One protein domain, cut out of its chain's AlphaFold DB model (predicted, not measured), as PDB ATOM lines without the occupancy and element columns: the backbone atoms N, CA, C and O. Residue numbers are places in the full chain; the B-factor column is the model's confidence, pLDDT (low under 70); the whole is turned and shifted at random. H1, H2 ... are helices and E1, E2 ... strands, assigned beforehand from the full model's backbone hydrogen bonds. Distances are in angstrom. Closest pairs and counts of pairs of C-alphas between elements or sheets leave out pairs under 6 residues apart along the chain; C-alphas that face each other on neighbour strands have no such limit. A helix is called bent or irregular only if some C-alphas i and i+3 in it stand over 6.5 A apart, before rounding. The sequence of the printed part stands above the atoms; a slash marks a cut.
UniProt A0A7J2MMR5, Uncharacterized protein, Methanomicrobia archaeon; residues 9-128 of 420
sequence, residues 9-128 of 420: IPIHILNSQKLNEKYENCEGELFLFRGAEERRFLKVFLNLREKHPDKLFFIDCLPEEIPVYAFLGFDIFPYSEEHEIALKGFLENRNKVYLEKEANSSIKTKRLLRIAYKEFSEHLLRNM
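What this domain is: This is residues 9 to 128 of the 420 residues of an uncharacterized protein of Methanomicrobia archaeon (UniProt A0A7J2MMR5). Two parts sit side by side: a small three-stranded sheet, E1 E2 E3, with H1 next to it, and a cluster of helices in which H3, H4 and H5 pack round H2. H6 lies across beyond the last residues of H2 and H5, close to H1, and a long loop, residues 12 to 29, swings wide at the sheet's end of the domain. The printed part has 120 residues with six named helices and three named strands, in the order E1 E2 H1 E3 H2 H3 H4 H5 H6; the sheet runs E1 E2 E3, all parallel, and the class is mostly helix. The whole is compact, with a radius of gyration of the C-alphas of 13.9 A, and its outline is rounded, spanning 37 by 30 by 26 A.

How they stand to each other: The sheet has E2, residues 30 to 33, as its inner strand, with E1, residues 9 to 11, and E3, residues 56 to 59, as edge strands. E1 and E2 are parallel, their directions 23 degrees apart; N 9 and O 30 are 2.8 A apart and N 32 and O 9 are 2.9 A apart, both within hydrogen-bond range. E2 and E3 are parallel at 21 degrees, with N 31 and O 56 at 2.9 A and N 58 and O 31 at 2.9 A, within the same range. H1, residues 38 to 51, is on the sheet but only grazes it, with its residues 41 to 49. E2, H1 and E3 form a strand-helix-strand unit, two parallel neighbour strands with a helix between them along the chain, and its crossover is right-handed. H1 touches H5, residues 107 to 119, with residues 38 to 42 alone; the closest C-alphas are those of Glu 38 and Leu 112, 6.1 A apart, at a steep tilt of 55 degrees, the same way. H2, residues 63 to 72, is the hub, touching three helices. It touches H5 at a shallow tilt of 8 degrees, the same way, the closest C-alphas being those of Glu 65 and Thr 109 at 5.9 A. It touches H3, residues 81 to 92, the closest C-alphas being those of Pro 63 and His 83 at 4.6 A; the tilt of 36 degrees is only just steep, and they run the same way. It touches H4, residues 96 to 102, at a shallow tilt of 26 degrees, opposite ways, with the C-alphas of Pro 67 and Leu 99 closest at 6.1 A. H6, residues 121 to 127, is close to H1 but not clearly touching, with the C-alphas of Leu 46 and His 123 closest at 6.7 A. H3 and H5 are apart. Every O i to N i+4 pair is within hydrogen-bond range in H1, H3, H4, H5 and H6, and 4 of 6 in H2.

Where its parts are: E1 begins at C-alpha 9, (-24.953, 134.915, 128.174). E3, residues 56 to 59, measures 10.2 A. H1, residues 38 to 51, is the longest helix at 14 residues and 19.7 A, from C-alpha 38 at (-10.078, 122.076, 129.073). H5 measures 17.5 A, H3 16.4 A and H2 15.1 A. H2 is irregular: C-alphas 64 and 67 are 7.0 A apart. H6 ends at C-alpha 127, (-21.004, 118.903, 144.953).

The domain as a whole: The C-alphas of Ser 16 and Glu 92 are the two farthest apart, at 39.2 A. The printed part has no cut. The link from E1 to E2, 18 residues, is long; that from H2 to H3 is short, and the others are tight. The mean pLDDT of the printed part is 86.0, and residues 12 to 28 and 35 to 36 are under 70.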
ATOM      1  N   ILE A   9     -26.316 134.390 128.054       71.31
ATOM      2  CA  ILE A   9     -24.953 134.915 128.174       71.31
ATOM      3  C   ILE A   9     -23.973 134.011 127.412       71.31
ATOM      4  O   ILE A   9     -23.632 132.930 127.897       71.31
ATOM      5  N   PRO A  10     -23.443 134.439 126.252       72.62
ATOM      6  CA  PRO A  10     -22.331 133.743 125.625       72.62
ATOM      7  C   PRO A  10     -21.041 133.932 126.435       72.62
ATOM      8  O   PRO A  10     -20.586 135.058 126.694       72.62
ATOM      9  N   ILE A  11     -20.433 132.816 126.828       74.06
ATOM     10  CA  ILE A  11     -19.147 132.794 127.517       74.06
ATOM     11  C   ILE A  11     -18.023 132.808 126.482       74.06
ATOM     12  O   ILE A  11     -17.826 131.867 125.717       74.06
ATOM     13  N   HIS A  12     -17.256 133.896 126.488       65.81
ATOM     14  CA  HIS A  12     -16.035 134.041 125.709       65.81
ATOM     15  C   HIS A  12     -14.835 133.896 126.642       65.81
ATOM     16  O   HIS A  12     -14.594 134.754 127.494       65.81
ATOM     17  N   ILE A  13     -14.084 132.808 126.482       63.25
ATOM     18  CA  ILE A  13     -12.888 132.529 127.281       63.25
ATOM     19  C   ILE A  13     -11.691 133.190 126.589       63.25
ATOM     20  O   ILE A  13     -11.274 132.769 125.513       63.25
ATOM     21  N   LEU A  14     -11.157 134.256 127.192       57.50
ATOM     22  CA  LEU A  14      -9.982 134.962 126.677       57.50
ATOM     23  C   LEU A  14      -8.697 134.143 126.890       57.50
ATOM     24  O   LEU A  14      -8.588 133.337 127.816       57.50
ATOM     25  N   ASN A  15      -7.674 134.409 126.072       55.53
ATOM     26  CA  ASN A  15      -6.369 133.743 126.172       55.53
ATOM     27  C   ASN A  15      -5.615 134.023 127.487       55.53
ATOM     28  O   ASN A  15      -4.742 133.244 127.864       55.53
ATOM     29  N   SER A  16      -5.959 135.103 128.195       52.44
ATOM     30  CA  SER A  16      -5.243 135.637 129.362       52.44
ATOM     31  C   SER A  16      -5.570 134.965 130.707       52.44
ATOM     32  O   SER A  16      -5.199 135.499 131.748       52.44
ATOM     33  N   GLN A  17      -6.255 133.813 130.722       48.50
ATOM     34  CA  GLN A  17      -6.650 133.061 131.935       48.50
ATOM     35  C   GLN A  17      -7.516 133.821 132.968       48.50
ATOM     36  O   GLN A  17      -7.870 133.244 134.001       48.50
ATOM     37  N   LYS A  18      -7.884 135.081 132.717       48.69
ATOM     38  CA  LYS A  18      -8.801 135.857 133.560       48.69
ATOM     39  C   LYS A  18     -10.230 135.727 133.037       48.69
ATOM     40  O   LYS A  18     -10.457 135.836 131.829       48.69
ATOM     41  N   LEU A  19     -11.184 135.516 133.949       52.66
ATOM     42  CA  LEU A  19     -12.582 135.814 133.654       52.66
ATOM     43  C   LEU A  19     -12.660 137.285 133.240       52.66
ATOM     44  O   LEU A  19     -11.982 138.141 133.806       52.66
ATOM     45  N   ASN A  20     -13.500 137.581 132.259       56.25
ATOM     46  CA  ASN A  20     -13.956 138.949 132.101       56.25
ATOM     47  C   ASN A  20     -14.871 139.251 133.303       56.25
ATOM     48  O   ASN A  20     -15.832 138.507 133.509       56.25
ATOM     49  N   GLU A  21     -14.573 140.297 134.084       58.78
ATOM     50  CA  GLU A  21     -15.329 140.702 135.291       58.78
ATOM     51  C   GLU A  21     -16.842 140.793 135.035       58.78
ATOM     52  O   GLU A  21     -17.653 140.539 135.924       58.78
ATOM     53  N   LYS A  22     -17.247 141.040 133.780       57.69
ATOM     54  CA  LYS A  22     -18.652 141.041 133.347       57.69
ATOM     55  C   LYS A  22     -19.428 139.755 133.672       57.69
ATOM     56  O   LYS A  22     -20.652 139.796 133.725       57.69
ATOM     57  N   TYR A  23     -18.752 138.618 133.840       60.34
ATOM     58  CA  TYR A  23     -19.391 137.337 134.160       60.34
ATOM     59  C   TYR A  23     -19.528 137.098 135.665       60.34
ATOM     60  O   TYR A  23     -20.277 136.213 136.064       60.34
ATOM     61  N   GLU A  24     -18.844 137.879 136.502       58.66
ATOM     62  CA  GLU A  24     -18.963 137.749 137.951       58.66
ATOM     63  C   GLU A  24     -20.289 138.330 138.454       58.66
ATOM     64  O   GLU A  24     -20.876 137.765 139.365       58.66
ATOM     65  N   ASN A  25     -20.815 139.393 137.848       59.12
ATOM     66  CA  ASN A  25     -22.066 140.038 138.280       59.12
ATOM     67  C   ASN A  25     -23.242 139.759 137.326       59.12
ATOM     68  O   ASN A  25     -24.160 140.568 137.216       59.12
ATOM     69  N   CYS A  26     -23.190 138.659 136.574       60.75
ATOM     70  CA  CYS A  26     -24.163 138.380 135.520       60.75
ATOM     71  C   CYS A  26     -25.483 137.812 136.075       60.75
ATOM     72  O   CYS A  26     -25.482 136.781 136.740       60.75
ATOM     73  N   GLU A  27     -26.607 138.444 135.730       59.75
ATOM     74  CA  GLU A  27     -27.972 138.035 136.120       59.75
ATOM     75  C   GLU A  27     -28.648 137.057 135.136       59.75
ATOM     76  O   GLU A  27     -29.810 136.707 135.322       59.75
ATOM     77  N   GLY A  28     -27.970 136.634 134.065       65.38
ATOM     78  CA  GLY A  28     -28.605 135.828 133.013       65.38
ATOM     79  C   GLY A  28     -29.032 134.431 133.474       65.38
ATOM     80  O   GLY A  28     -28.465 133.853 134.403       65.38
ATOM     81  N   GLU A  29     -30.043 133.886 132.796       76.69
ATOM     82  CA  GLU A  29     -30.654 132.593 133.124       76.69
ATOM     83  C   GLU A  29     -29.937 131.398 132.482       76.69
ATOM     84  O   GLU A  29     -29.944 130.297 133.036       76.69
ATOM     85  N   LEU A  30     -29.284 131.629 131.339       81.50
ATOM     86  CA  LEU A  30     -28.608 130.618 130.536       81.50
ATOM     87  C   LEU A  30     -27.197 131.063 130.132       81.50
ATOM     88  O   LEU A  30     -27.023 132.060 129.430       81.50
ATOM     89  N   PHE A  31     -26.186 130.273 130.488       82.25
ATOM     90  CA  PHE A  31     -24.804 130.461 130.043       82.25
ATOM     91  C   PHE A  31     -24.477 129.538 128.864       82.25
ATOM     92  O   PHE A  31     -24.640 128.323 128.963       82.25
ATOM     93  N   LEU A  32     -23.979 130.101 127.758       83.12
ATOM     94  CA  LEU A  32     -23.578 129.340 126.569       83.12
ATOM     95  C   LEU A  32     -22.059 129.177 126.518       83.12
ATOM     96  O   LEU A  32     -21.334 130.155 126.317       83.12
ATOM     97  N   PHE A  33     -21.582 127.943 126.626       83.12
ATOM     98  CA  PHE A  33     -20.181 127.595 126.428       83.12
ATOM     99  C   PHE A  33     -19.945 127.064 125.012       83.12
ATOM    100  O   PHE A  33     -20.677 126.210 124.515       83.12
ATOM    101  N   ARG A  34     -18.878 127.554 124.375       71.56
ATOM    102  CA  ARG A  34     -18.305 126.975 123.153       71.56
ATOM    103  C   ARG A  34     -16.881 126.525 123.446       71.56
ATOM    104  O   ARG A  34     -16.197 127.163 124.245       71.56
ATOM    105  N   GLY A  35     -16.480 125.413 122.829       63.94
ATOM    106  CA  GLY A  35     -15.243 124.695 123.138       63.94
ATOM    107  C   GLY A  35     -14.017 125.595 123.334       63.94
ATOM    108  O   GLY A  35     -13.748 126.494 122.541       63.94
ATOM    109  N   ALA A  36     -13.269 125.320 124.399       63.94
ATOM    110  CA  ALA A  36     -11.995 125.943 124.732       63.94
ATOM    111  C   ALA A  36     -11.046 124.880 125.309       63.94
ATOM    112  O   ALA A  36     -11.445 123.736 125.526       63.94
ATOM    113  N   GLU A  37      -9.791 125.256 125.565       81.12
ATOM    114  CA  GLU A  37      -8.843 124.403 126.293       81.12
ATOM    115  C   GLU A  37      -9.418 123.996 127.662       81.12
ATOM    116  O   GLU A  37      -9.978 124.827 128.383       81.12
ATOM    117  N   GLU A  38      -9.302 122.710 128.005       85.31
ATOM    118  CA  GLU A  38     -10.078 122.076 129.073       85.31
ATOM    119  C   GLU A  38      -9.847 122.694 130.450       85.31
ATOM    120  O   GLU A  38     -10.810 122.861 131.196       85.31
ATOM    121  N   ARG A  39      -8.610 123.065 130.811       88.31
ATOM    122  CA  ARG A  39      -8.338 123.649 132.136       88.31
ATOM    123  C   ARG A  39      -8.985 125.010 132.289       88.31
ATOM    124  O   ARG A  39      -9.626 125.282 133.304       88.31
ATOM    125  N   ARG A  40      -8.827 125.878 131.287       82.00
ATOM    126  CA  ARG A  40      -9.452 127.209 131.290       82.00
ATOM    127  C   ARG A  40     -10.968 127.091 131.335       82.00
ATOM    128  O   ARG A  40     -11.609 127.769 132.134       82.00
ATOM    129  N   PHE A  41     -11.513 126.209 130.505       84.38
ATOM    130  CA  PHE A  41     -12.934 125.908 130.464       84.38
ATOM    131  C   PHE A  41     -13.466 125.446 131.827       84.38
ATOM    132  O   PHE A  41     -14.370 126.085 132.363       84.38
ATOM    133  N   LEU A  42     -12.868 124.405 132.418       89.88
ATOM    134  CA  LEU A  42     -13.289 123.849 133.705       89.88
ATOM    135  C   LEU A  42     -13.222 124.892 134.816       89.88
ATOM    136  O   LEU A  42     -14.172 125.025 135.584       89.88
ATOM    137  N   LYS A  43     -12.145 125.684 134.869       88.38
ATOM    138  CA  LYS A  43     -11.995 126.753 135.862       88.38
ATOM    139  C   LYS A  43     -13.122 127.778 135.775       88.38
ATOM    140  O   LYS A  43     -13.676 128.163 136.799       88.38
ATOM    141  N   VAL A  44     -13.455 128.240 134.569       85.56
ATOM    142  CA  VAL A  44     -14.520 129.236 134.373       85.56
ATOM    143  C   VAL A  44     -15.883 128.634 134.701       85.56
ATOM    144  O   VAL A  44     -16.643 129.224 135.465       85.56
ATOM    145  N   PHE A  45     -16.179 127.457 134.151       89.88
ATOM    146  CA  PHE A  45     -17.463 126.794 134.330       89.88
ATOM    147  C   PHE A  45     -17.747 126.459 135.798       89.88
ATOM    148  O   PHE A  45     -18.796 126.844 136.307       89.88
ATOM    149  N   LEU A  46     -16.817 125.805 136.501       91.75
ATOM    150  CA  LEU A  46     -17.041 125.359 137.879       91.75
ATOM    151  C   LEU A  46     -17.220 126.537 138.847       91.75
ATOM    152  O   LEU A  46     -18.088 126.482 139.716       91.75
ATOM    153  N   ASN A  47     -16.477 127.631 138.646       89.06
ATOM    154  CA  ASN A  47     -16.665 128.864 139.415       89.06
ATOM    155  C   ASN A  47     -18.049 129.482 139.180       89.06
ATOM    156  O   ASN A  47     -18.718 129.882 140.133       89.06
ATOM    157  N   LEU A  48     -18.499 129.550 137.920       88.00
ATOM    158  CA  LEU A  48     -19.829 130.066 137.596       88.00
ATOM    159  C   LEU A  48     -20.933 129.168 138.158       88.00
ATOM    160  O   LEU A  48     -21.879 129.688 138.741       88.00
ATOM    161  N   ARG A  49     -20.798 127.842 138.057       90.12
ATOM    162  CA  ARG A  49     -21.773 126.885 138.599       90.12
ATOM    163  C   ARG A  49     -21.899 126.980 140.120       90.12
ATOM    164  O   ARG A  49     -23.002 126.892 140.643       90.12
ATOM    165  N   GLU A  50     -20.796 127.192 140.837       89.50
ATOM    166  CA  GLU A  50     -20.808 127.369 142.298       89.50
ATOM    167  C   GLU A  50     -21.414 128.718 142.725       89.50
ATOM    168  O   GLU A  50     -22.096 128.823 143.758       89.50
ATOM    169  N   LYS A  51     -21.180 129.767 141.929       87.12
ATOM    170  CA  LYS A  51     -21.756 131.094 142.165       87.12
ATOM    171  C   LYS A  51     -23.255 131.124 141.867       87.12
ATOM    172  O   LYS A  51     -24.003 131.695 142.657       87.12
ATOM    173  N   HIS A  52     -23.661 130.464 140.787       87.62
ATOM    174  CA  HIS A  52     -24.998 130.494 140.203       87.62
ATOM    175  C   HIS A  52     -25.577 129.072 140.049       87.62
ATOM    176  O   HIS A  52     -25.753 128.585 138.928       87.62
ATOM    177  N   PRO A  53     -25.846 128.370 141.167       89.56
ATOM    178  CA  PRO A  53     -26.293 126.975 141.152       89.56
ATOM    179  C   PRO A  53     -27.704 126.761 140.586       89.56
ATOM    180  O   PRO A  53     -28.076 125.630 140.282       89.56
ATOM    181  N   ASP A  54     -28.503 127.822 140.500       86.94
ATOM    182  CA  ASP A  54     -29.874 127.846 139.992       86.94
ATOM    183  C   ASP A  54     -29.957 128.087 138.476       86.94
ATOM    184  O   ASP A  54     -31.031 127.929 137.892       86.94
ATOM    185  N   LYS A  55     -28.842 128.475 137.841       88.19
ATOM    186  CA  LYS A  55     -28.785 128.845 136.421       88.19
ATOM    187  C   LYS A  55     -28.489 127.653 135.527       88.19
ATOM    188  O   LYS A  55     -27.867 126.676 135.947       88.19
ATOM    189  N   LEU A  56     -28.920 127.769 134.274       90.81
ATOM    190  CA  LEU A  56     -28.753 126.736 133.263       90.81
ATOM    191  C   LEU A  56     -27.449 126.935 132.494       90.81
ATOM    192  O   LEU A  56     -27.074 128.052 132.130       90.81
ATOM    193  N   PHE A  57     -26.771 125.830 132.210       91.94
ATOM    194  CA  PHE A  57     -25.520 125.813 131.464       91.94
ATOM    195  C   PHE A  57     -25.671 124.948 130.220       91.94
ATOM    196  O   PHE A  57     -25.931 123.748 130.306       91.94
ATOM    197  N   PHE A  58     -25.476 125.573 129.063       92.38
ATOM    198  CA  PHE A  58     -25.419 124.905 127.771       92.38
ATOM    199  C   PHE A  58     -23.972 124.747 127.317       92.38
ATOM    200  O   PHE A  58     -23.170 125.681 127.438       92.38
ATOM    201  N   ILE A  59     -23.667 123.600 126.720       91.44
ATOM    202  CA  ILE A  59     -22.419 123.385 125.996       91.44
ATOM    203  C   ILE A  59     -22.682 122.781 124.626       91.44
ATOM    204  O   ILE A  59     -23.427 121.818 124.501       91.44
ATOM    205  N   ASP A  60     -22.036 123.344 123.609       89.50
ATOM    206  CA  ASP A  60     -21.980 122.752 122.275       89.50
ATOM    207  C   ASP A  60     -20.934 121.623 122.263       89.50
ATOM    208  O   ASP A  60     -19.735 121.884 122.433       89.50
ATOM    209  N   CYS A  61     -21.382 120.371 122.150       92.06
ATOM    210  CA  CYS A  61     -20.552 119.174 122.291       92.06
ATOM    211  C   CYS A  61     -20.988 118.056 121.338       92.06
ATOM    212  O   CYS A  61     -22.078 118.108 120.782       92.06
ATOM    213  N   LEU A  62     -20.143 117.035 121.177       94.25
ATOM    214  CA  LEU A  62     -20.510 115.806 120.460       94.25
ATOM    215  C   LEU A  62     -21.258 114.822 121.390       94.25
ATOM    216  O   LEU A  62     -21.086 114.911 122.614       94.25
ATOM    217  N   PRO A  63     -22.052 113.868 120.857       95.56
ATOM    218  CA  PRO A  63     -22.803 112.903 121.664       95.56
ATOM    219  C   PRO A  63     -21.948 112.139 122.686       95.56
ATOM    220  O   PRO A  63     -22.331 112.010 123.849       95.56
ATOM    221  N   GLU A  64     -20.753 111.689 122.296       94.44
ATOM    222  CA  GLU A  64     -19.834 110.933 123.155       94.44
ATOM    223  C   GLU A  64     -19.259 111.752 124.323       94.44
ATOM    224  O   GLU A  64     -18.690 111.193 125.261       94.44
ATOM    225  N   GLU A  65     -19.400 113.080 124.293       94.62
ATOM    226  CA  GLU A  65     -18.923 113.978 125.346       94.62
ATOM    227  C   GLU A  65     -19.974 114.236 126.432       94.62
ATOM    228  O   GLU A  65     -19.620 114.653 127.543       94.62
ATOM    229  N   ILE A  66     -21.251 113.954 126.142       95.38
ATOM    230  CA  ILE A  66     -22.381 114.207 127.045       95.38
ATOM    231  C   ILE A  66     -22.165 113.589 128.429       95.38
ATOM    232  O   ILE A  66     -22.344 114.320 129.403       95.38
ATOM    233  N   PRO A  67     -21.744 112.314 128.591       95.94
ATOM    234  CA  PRO A  67     -21.599 111.730 129.925       95.94
ATOM    235  C   PRO A  67     -20.652 112.527 130.834       95.94
ATOM    236  O   PRO A  67     -20.941 112.715 132.017       95.94
ATOM    237  N   VAL A  68     -19.546 113.045 130.285       95.12
ATOM    238  CA  VAL A  68     -18.564 113.821 131.058       95.12
ATOM    239  C   VAL A  68     -19.093 115.219 131.372       95.12
ATOM    240  O   VAL A  68     -19.008 115.644 132.523       95.12
ATOM    241  N   TYR A  69     -19.685 115.925 130.406       95.12
ATOM    242  CA  TYR A  69     -20.242 117.256 130.668       95.12
ATOM    243  C   TYR A  69     -21.471 117.223 131.585       95.12
ATOM    244  O   TYR A  69     -21.587 118.057 132.483       95.12
ATOM    245  N   ALA A  70     -22.348 116.230 131.439       95.06
ATOM    246  CA  ALA A  70     -23.480 116.021 132.337       95.06
ATOM    247  C   ALA A  70     -23.012 115.694 133.764       95.06
ATOM    248  O   ALA A  70     -23.564 116.224 134.727       95.06
ATOM    249  N   PHE A  71     -21.953 114.890 133.922       94.69
ATOM    250  CA  PHE A  71     -21.327 114.661 135.227       94.69
ATOM    251  C   PHE A  71     -20.762 115.947 135.849       94.69
ATOM    252  O   PHE A  71     -20.927 116.165 137.049       94.69
ATOM    253  N   LEU A  72     -20.115 116.799 135.047       93.38
ATOM    254  CA  LEU A  72     -19.584 118.087 135.505       93.38
ATOM    255  C   LEU A  72     -20.693 119.071 135.915       93.38
ATOM    256  O   LEU A  72     -20.431 119.976 136.706       93.38
ATOM    257  N   GLY A  73     -21.919 118.873 135.424       93.38
ATOM    258  CA  GLY A  73     -23.099 119.647 135.804       93.38
ATOM    259  C   GLY A  73     -23.636 120.578 134.720       93.38
ATOM    260  O   GLY A  73     -24.298 121.552 135.067       93.38
ATOM    261  N   PHE A  74     -23.347 120.320 133.439       94.12
ATOM    262  CA  PHE A  74     -24.063 120.971 132.337       94.12
ATOM    263  C   PHE A  74     -25.502 120.461 132.256       94.12
ATOM    264  O   PHE A  74     -25.758 119.273 132.463       94.12
ATOM    265  N   ASP A  75     -26.431 121.365 131.949       94.25
ATOM    266  CA  ASP A  75     -27.867 121.088 132.001       94.25
ATOM    267  C   ASP A  75     -28.475 120.905 130.602       94.25
ATOM    268  O   ASP A  75     -29.450 120.172 130.452       94.25
ATOM    269  N   ILE A  76     -27.915 121.572 129.583       95.00
ATOM    270  CA  ILE A  76     -28.465 121.603 128.222       95.00
ATOM    271  C   ILE A  76     -27.387 121.226 127.198       95.00
ATOM    272  O   ILE A  76     -26.251 121.699 127.265       95.00
ATOM    273  N   PHE A  77     -27.776 120.411 126.219       94.50
ATOM    274  CA  PHE A  77     -26.923 119.891 125.149       94.50
ATOM    275  C   PHE A  77     -27.583 120.106 123.777       94.50
ATOM    276  O   PHE A  77     -28.792 120.366 123.725       94.50
ATOM    277  N   PRO A  78     -26.833 120.014 122.662       94.44
ATOM    278  CA  PRO A  78     -27.412 120.012 121.326       94.44
ATOM    279  C   PRO A  78     -28.374 118.836 121.142       94.44
ATOM    280  O   PRO A  78     -28.288 117.823 121.839       94.44
ATOM    281  N   TYR A  79     -29.295 118.969 120.188       95.19
ATOM    282  CA  TYR A  79     -30.261 117.920 119.879       95.19
ATOM    283  C   TYR A  79     -29.919 117.211 118.564       95.19
ATOM    284  O   TYR A  79     -29.898 117.823 117.495       95.19
ATOM    285  N   SER A  80     -29.715 115.901 118.666       97.25
ATOM    286  CA  SER A  80     -29.869 114.896 117.612       97.25
ATOM    287  C   SER A  80     -30.325 113.590 118.275       97.25
ATOM    288  O   SER A  80     -30.258 113.471 119.502       97.25
ATOM    289  N   GLU A  81     -30.752 112.597 117.492       97.56
ATOM    290  CA  GLU A  81     -31.111 111.272 118.025       97.56
ATOM    291  C   GLU A  81     -29.955 110.656 118.838       97.56
ATOM    292  O   GLU A  81     -30.153 110.135 119.934       97.56
ATOM    293  N   GLU A  82     -28.718 110.826 118.369       97.69
ATOM    294  CA  GLU A  82     -27.507 110.364 119.057       97.69
ATOM    295  C   GLU A  82     -27.269 111.092 120.391       97.69
ATOM    296  O   GLU A  82     -26.913 110.451 121.382       97.69
ATOM    297  N   HIS A  83     -27.502 112.412 120.453       97.62
ATOM    298  CA  HIS A  83     -27.398 113.169 121.709       97.62
ATOM    299  C   HIS A  83     -28.434 112.692 122.729       97.62
ATOM    300  O   HIS A  83     -28.123 112.541 123.912       97.62
ATOM    301  N   GLU A  84     -29.665 112.438 122.281       97.19
ATOM    302  CA  GLU A  84     -30.729 111.941 123.148       97.19
ATOM    303  C   GLU A  84     -30.388 110.554 123.709       97.19
ATOM    304  O   GLU A  84     -30.540 110.330 124.914       97.19
ATOM    305  N   ILE A  85     -29.873 109.649 122.871       96.75
ATOM    306  CA  ILE A  85     -29.421 108.313 123.285       96.75
ATOM    307  C   ILE A  85     -28.302 108.417 124.327       96.75
ATOM    308  O   ILE A  85     -28.386 107.781 125.380       96.75
ATOM    309  N   ALA A  86     -27.277 109.236 124.077       96.06
ATOM    310  CA  ALA A  86     -26.156 109.402 124.999       96.06
ATOM    311  C   ALA A  86     -26.590 110.018 126.343       96.06
ATOM    312  O   ALA A  86     -26.189 109.536 127.408       96.06
ATOM    313  N   LEU A  87     -27.466 111.031 126.321       96.19
ATOM    314  CA  LEU A  87     -28.008 111.629 127.541       96.19
ATOM    315  C   LEU A  87     -28.873 110.632 128.322       96.19
ATOM    316  O   LEU A  87     -28.682 110.487 129.531       96.19
ATOM    317  N   LYS A  88     -29.786 109.909 127.660       95.75
ATOM    318  CA  LYS A  88     -30.598 108.856 128.297       95.75
ATOM    319  C   LYS A  88     -29.716 107.783 128.927       95.75
ATOM    320  O   LYS A  88     -29.890 107.484 130.107       95.75
ATOM    321  N   GLY A  89     -28.708 107.305 128.195       95.31
ATOM    322  CA  GLY A  89     -27.739 106.327 128.686       95.31
ATOM    323  C   GLY A  89     -27.066 106.768 129.987       95.31
ATOM    324  O   GLY A  89     -27.039 106.006 130.957       95.31
ATOM    325  N   PHE A  90     -26.607 108.023 130.058       95.25
ATOM    326  CA  PHE A  90     -26.047 108.595 131.284       95.25
ATOM    327  C   PHE A  90     -27.079 108.746 132.412       95.25
ATOM    328  O   PHE A  90     -26.790 108.415 133.565       95.25
ATOM    329  N   LEU A  91     -28.284 109.240 132.113       94.31
ATOM    330  CA  LEU A  91     -29.317 109.484 133.124       94.31
ATOM    331  C   LEU A  91     -29.881 108.194 133.730       94.31
ATOM    332  O   LEU A  91     -30.276 108.227 134.899       94.31
ATOM    333  N   GLU A  92     -29.893 107.096 132.977       94.81
ATOM    334  CA  GLU A  92     -30.236 105.748 133.447       94.81
ATOM    335  C   GLU A  92     -29.080 105.116 134.240       94.81
ATOM    336  O   GLU A  92     -29.307 104.413 135.225       94.81
ATOM    337  N   ASN A  93     -27.830 105.434 133.882       90.12
ATOM    338  CA  ASN A  93     -26.617 104.866 134.474       90.12
ATOM    339  C   ASN A  93     -25.773 105.919 135.206       90.12
ATOM    340  O   ASN A  93     -24.578 106.066 134.946       90.12
ATOM    341  N   ARG A  94     -26.366 106.627 136.179       83.94
ATOM    342  CA  ARG A  94     -25.693 107.685 136.972       83.94
ATOM    343  C   ARG A  94     -24.682 107.139 137.990       83.94
ATOM    344  O   ARG A  94     -24.774 107.395 139.196       83.94
ATOM    345  N   ASN A  95     -23.715 106.366 137.518       87.94
ATOM    346  CA  ASN A  95     -22.623 105.820 138.307       87.94
ATOM    347  C   ASN A  95     -21.271 106.128 137.641       87.94
ATOM    348  O   ASN A  95     -21.170 106.317 136.430       87.94
ATOM    349  N   LYS A  96     -20.212 106.197 138.453       91.44
ATOM    350  CA  LYS A  96     -18.894 106.640 137.980       91.44
ATOM    351  C   LYS A  96     -18.152 105.562 137.185       91.44
ATOM    352  O   LYS A  96     -17.215 105.889 136.471       91.44
ATOM    353  N   VAL A  97     -18.578 104.301 137.280       94.06
ATOM    354  CA  VAL A  97     -18.044 103.207 136.457       94.06
ATOM    355  C   VAL A  97     -18.469 103.400 135.003       94.06
ATOM    356  O   VAL A  97     -17.621 103.368 134.115       94.06
ATOM    357  N   TYR A  98     -19.754 103.679 134.767       94.81
ATOM    358  CA  TYR A  98     -20.270 104.042 133.451       94.81
ATOM    359  C   TYR A  98     -19.571 105.298 132.919       94.81
ATOM    360  O   TYR A  98     -19.013 105.264 131.830       94.81
ATOM    361  N   LEU A  99     -19.495 106.363 133.723       95.06
ATOM    362  CA  LEU A  99     -18.792 107.590 133.339       95.06
ATOM    363  C   LEU A  99     -17.345 107.335 132.894       95.06
ATOM    364  O   LEU A  99     -16.922 107.838 131.861       95.06
ATOM    365  N   GLU A 100     -16.574 106.571 133.670       95.31
ATOM    366  CA  GLU A 100     -15.175 106.285 133.342       95.31
ATOM    367  C   GLU A 100     -15.019 105.403 132.109       95.31
ATOM    368  O   GLU A 100     -14.035 105.557 131.386       95.31
ATOM    369  N   LYS A 101     -15.976 104.503 131.859       95.19
ATOM    370  CA  LYS A 101     -16.039 103.723 130.623       95.19
ATOM    371  C   LYS A 101     -16.256 104.654 129.427       95.19
ATOM    372  O   LYS A 101     -15.431 104.641 128.516       95.19
ATOM    373  N   GLU A 102     -17.305 105.476 129.460       94.62
ATOM    374  CA  GLU A 102     -17.661 106.393 128.365       94.62
ATOM    375  C   GLU A 102     -16.617 107.508 128.169       94.62
ATOM    376  O   GLU A 102     -16.387 107.984 127.062       94.62
ATOM    377  N   ALA A 103     -15.881 107.884 129.217       94.69
ATOM    378  CA  ALA A 103     -14.763 108.814 129.090       94.69
ATOM    379  C   ALA A 103     -13.582 108.253 128.276       94.69
ATOM    380  O   ALA A 103     -12.667 109.008 127.970       94.69
ATOM    381  N   ASN A 104     -13.564 106.963 127.917       94.62
ATOM    382  CA  ASN A 104     -12.565 106.416 126.989       94.62
ATOM    383  C   ASN A 104     -12.983 106.530 125.513       94.62
ATOM    384  O   ASN A 104     -12.221 106.099 124.650       94.62
ATOM    385  N   SER A 105     -14.149 107.111 125.205       92.25
ATOM    386  CA  SER A 105     -14.646 107.236 123.828       92.25
ATOM    387  C   SER A 105     -13.814 108.185 122.958       92.25
ATOM    388  O   SER A 105     -13.784 108.028 121.741       92.25
ATOM    389  N   SER A 106     -13.096 109.154 123.544       92.25
ATOM    390  CA  SER A 106     -12.171 110.017 122.803       92.25
ATOM    391  C   SER A 106     -11.017 110.527 123.671       92.25
ATOM    392  O   SER A 106     -11.066 110.521 124.903       92.25
ATOM    393  N   ILE A 107      -9.954 111.027 123.027       92.56
ATOM    394  CA  ILE A 107      -8.825 111.672 123.724       92.56
ATOM    395  C   ILE A 107      -9.318 112.865 124.554       92.56
ATOM    396  O   ILE A 107      -8.848 113.082 125.672       92.56
ATOM    397  N   LYS A 108     -10.272 113.633 124.013       90.38
ATOM    398  CA  LYS A 108     -10.812 114.837 124.648       90.38
ATOM    399  C   LYS A 108     -11.608 114.495 125.905       90.38
ATOM    400  O   LYS A 108     -11.326 115.070 126.954       90.38
ATOM    401  N   THR A 109     -12.524 113.525 125.851       92.44
ATOM    402  CA  THR A 109     -13.317 113.122 127.029       92.44
ATOM    403  C   THR A 109     -12.439 112.516 128.117       92.44
ATOM    404  O   THR A 109     -12.583 112.867 129.294       92.44
ATOM    405  N   LYS A 110     -11.442 111.710 127.732       94.88
ATOM    406  CA  LYS A 110     -10.480 111.138 128.677       94.88
ATOM    407  C   LYS A 110      -9.648 112.215 129.361       94.88
ATOM    408  O   LYS A 110      -9.471 112.189 130.581       94.88
ATOM    409  N   ARG A 111      -9.131 113.170 128.584       93.94
ATOM    410  CA  ARG A 111      -8.349 114.301 129.094       93.94
ATOM    411  C   ARG A 111      -9.187 115.171 130.029       93.94
ATOM    412  O   ARG A 111      -8.711 115.494 131.115       93.94
ATOM    413  N   LEU A 112     -10.420 115.490 129.642       93.12
ATOM    414  CA  LEU A 112     -11.341 116.297 130.436       93.12
ATOM    415  C   LEU A 112     -11.619 115.656 131.803       93.12
ATOM    416  O   LEU A 112     -11.451 116.321 132.823       93.12
ATOM    417  N   LEU A 113     -11.959 114.361 131.841       95.12
ATOM    418  CA  LEU A 113     -12.216 113.655 133.100       95.12
ATOM    419  C   LEU A 113     -10.963 113.598 133.990       95.12
ATOM    420  O   LEU A 113     -11.042 113.859 135.191       95.12
ATOM    421  N   ARG A 114      -9.791 113.312 133.403       95.19
ATOM    422  CA  ARG A 114      -8.512 113.279 134.134       95.19
ATOM    423  C   ARG A 114      -8.181 114.620 134.778       95.19
ATOM    424  O   ARG A 114      -7.782 114.645 135.940       95.19
ATOM    425  N   ILE A 115      -8.337 115.714 134.034       95.12
ATOM    426  CA  ILE A 115      -8.105 117.070 134.542       95.12
ATOM    427  C   ILE A 115      -9.124 117.393 135.638       95.12
ATOM    428  O   ILE A 115      -8.730 117.853 136.707       95.12
ATOM    429  N   ALA A 116     -10.410 117.098 135.426       95.25
ATOM    430  CA  ALA A 116     -11.456 117.361 136.411       95.25
ATOM    431  C   ALA A 116     -11.180 116.661 137.753       95.25
ATOM    432  O   ALA A 116     -11.200 117.306 138.798       95.25
ATOM    433  N   TYR A 117     -10.861 115.363 137.730       95.94
ATOM    434  CA  TYR A 117     -10.560 114.599 138.944       95.94
ATOM    435  C   TYR A 117      -9.272 115.052 139.638       95.94
ATOM    436  O   TYR A 117      -9.254 115.181 140.860       95.94
ATOM    437  N   LYS A 118      -8.187 115.290 138.887       93.88
ATOM    438  CA  LYS A 118      -6.876 115.600 139.483       93.88
ATOM    439  C   LYS A 118      -6.730 117.057 139.917       93.88
ATOM    440  O   LYS A 118      -6.153 117.316 140.966       93.88
ATOM    441  N   GLU A 119      -7.208 117.996 139.107       94.62
ATOM    442  CA  GLU A 119      -6.905 119.426 139.261       94.62
ATOM    443  C   GLU A 119      -8.083 120.228 139.832       94.62
ATOM    444  O   GLU A 119      -7.867 121.262 140.458       94.62
ATOM    445  N   PHE A 120      -9.322 119.745 139.675       94.31
ATOM    446  CA  PHE A 120     -10.541 120.436 140.123       94.31
ATOM    447  C   PHE A 120     -11.309 119.661 141.203       94.31
ATOM    448  O   PHE A 120     -12.518 119.837 141.377       94.31
ATOM    449  N   SER A 121     -10.603 118.818 141.960       92.75
ATOM    450  CA  SER A 121     -11.186 117.963 142.997       92.75
ATOM    451  C   SER A 121     -11.992 118.749 144.031       92.75
ATOM    452  O   SER A 121     -13.081 118.318 144.383       92.75
ATOM    453  N   GLU A 122     -11.545 119.931 144.462       92.06
ATOM    454  CA  GLU A 122     -12.263 120.749 145.454       92.06
ATOM    455  C   GLU A 122     -13.684 121.143 145.004       92.06
ATOM    456  O   GLU A 122     -14.630 121.017 145.787       92.06
ATOM    457  N   HIS A 123     -13.881 121.525 143.738       92.62
ATOM    458  CA  HIS A 123     -15.223 121.817 143.212       92.62
ATOM    459  C   HIS A 123     -16.090 120.555 143.131       92.62
ATOM    460  O   HIS A 123     -17.278 120.588 143.461       92.62
ATOM    461  N   LEU A 124     -15.501 119.426 142.723       93.94
ATOM    462  CA  LEU A 124     -16.221 118.151 142.674       93.94
ATOM    463  C   LEU A 124     -16.606 117.675 144.080       93.94
ATOM    464  O   LEU A 124     -17.722 117.208 144.292       93.94
ATOM    465  N   LEU A 125     -15.720 117.851 145.063       93.81
ATOM    466  CA  LEU A 125     -15.957 117.524 146.466       93.81
ATOM    467  C   LEU A 125     -17.114 118.333 147.047       93.81
ATOM    468  O   LEU A 125     -17.913 117.779 147.802       93.81
ATOM    469  N   ARG A 126     -17.219 119.632 146.734       90.88
ATOM    470  CA  ARG A 126     -18.324 120.492 147.203       90.88
ATOM    471  C   ARG A 126     -19.692 119.981 146.755       90.88
ATOM    472  O   ARG A 126     -20.641 120.058 147.528       90.88
ATOM    473  N   ASN A 127     -19.767 119.402 145.560       90.75
ATOM    474  CA  ASN A 127     -21.004 118.903 144.953       90.75
ATOM    475  C   ASN A 127     -21.205 117.388 145.093       90.75
ATOM    476  O   ASN A 127     -22.214 116.840 144.647       90.75
ATOM    477  N   MET A 128     -20.258 116.697 145.726       91.88
ATOM    478  CA  MET A 128     -20.346 115.268 145.971       91.88
ATOM    479  C   MET A 128     -21.490 114.954 146.938       91.88
ATOM    480  O   MET A 128     -21.674 115.614 147.963       91.88
TER     481      MET A 128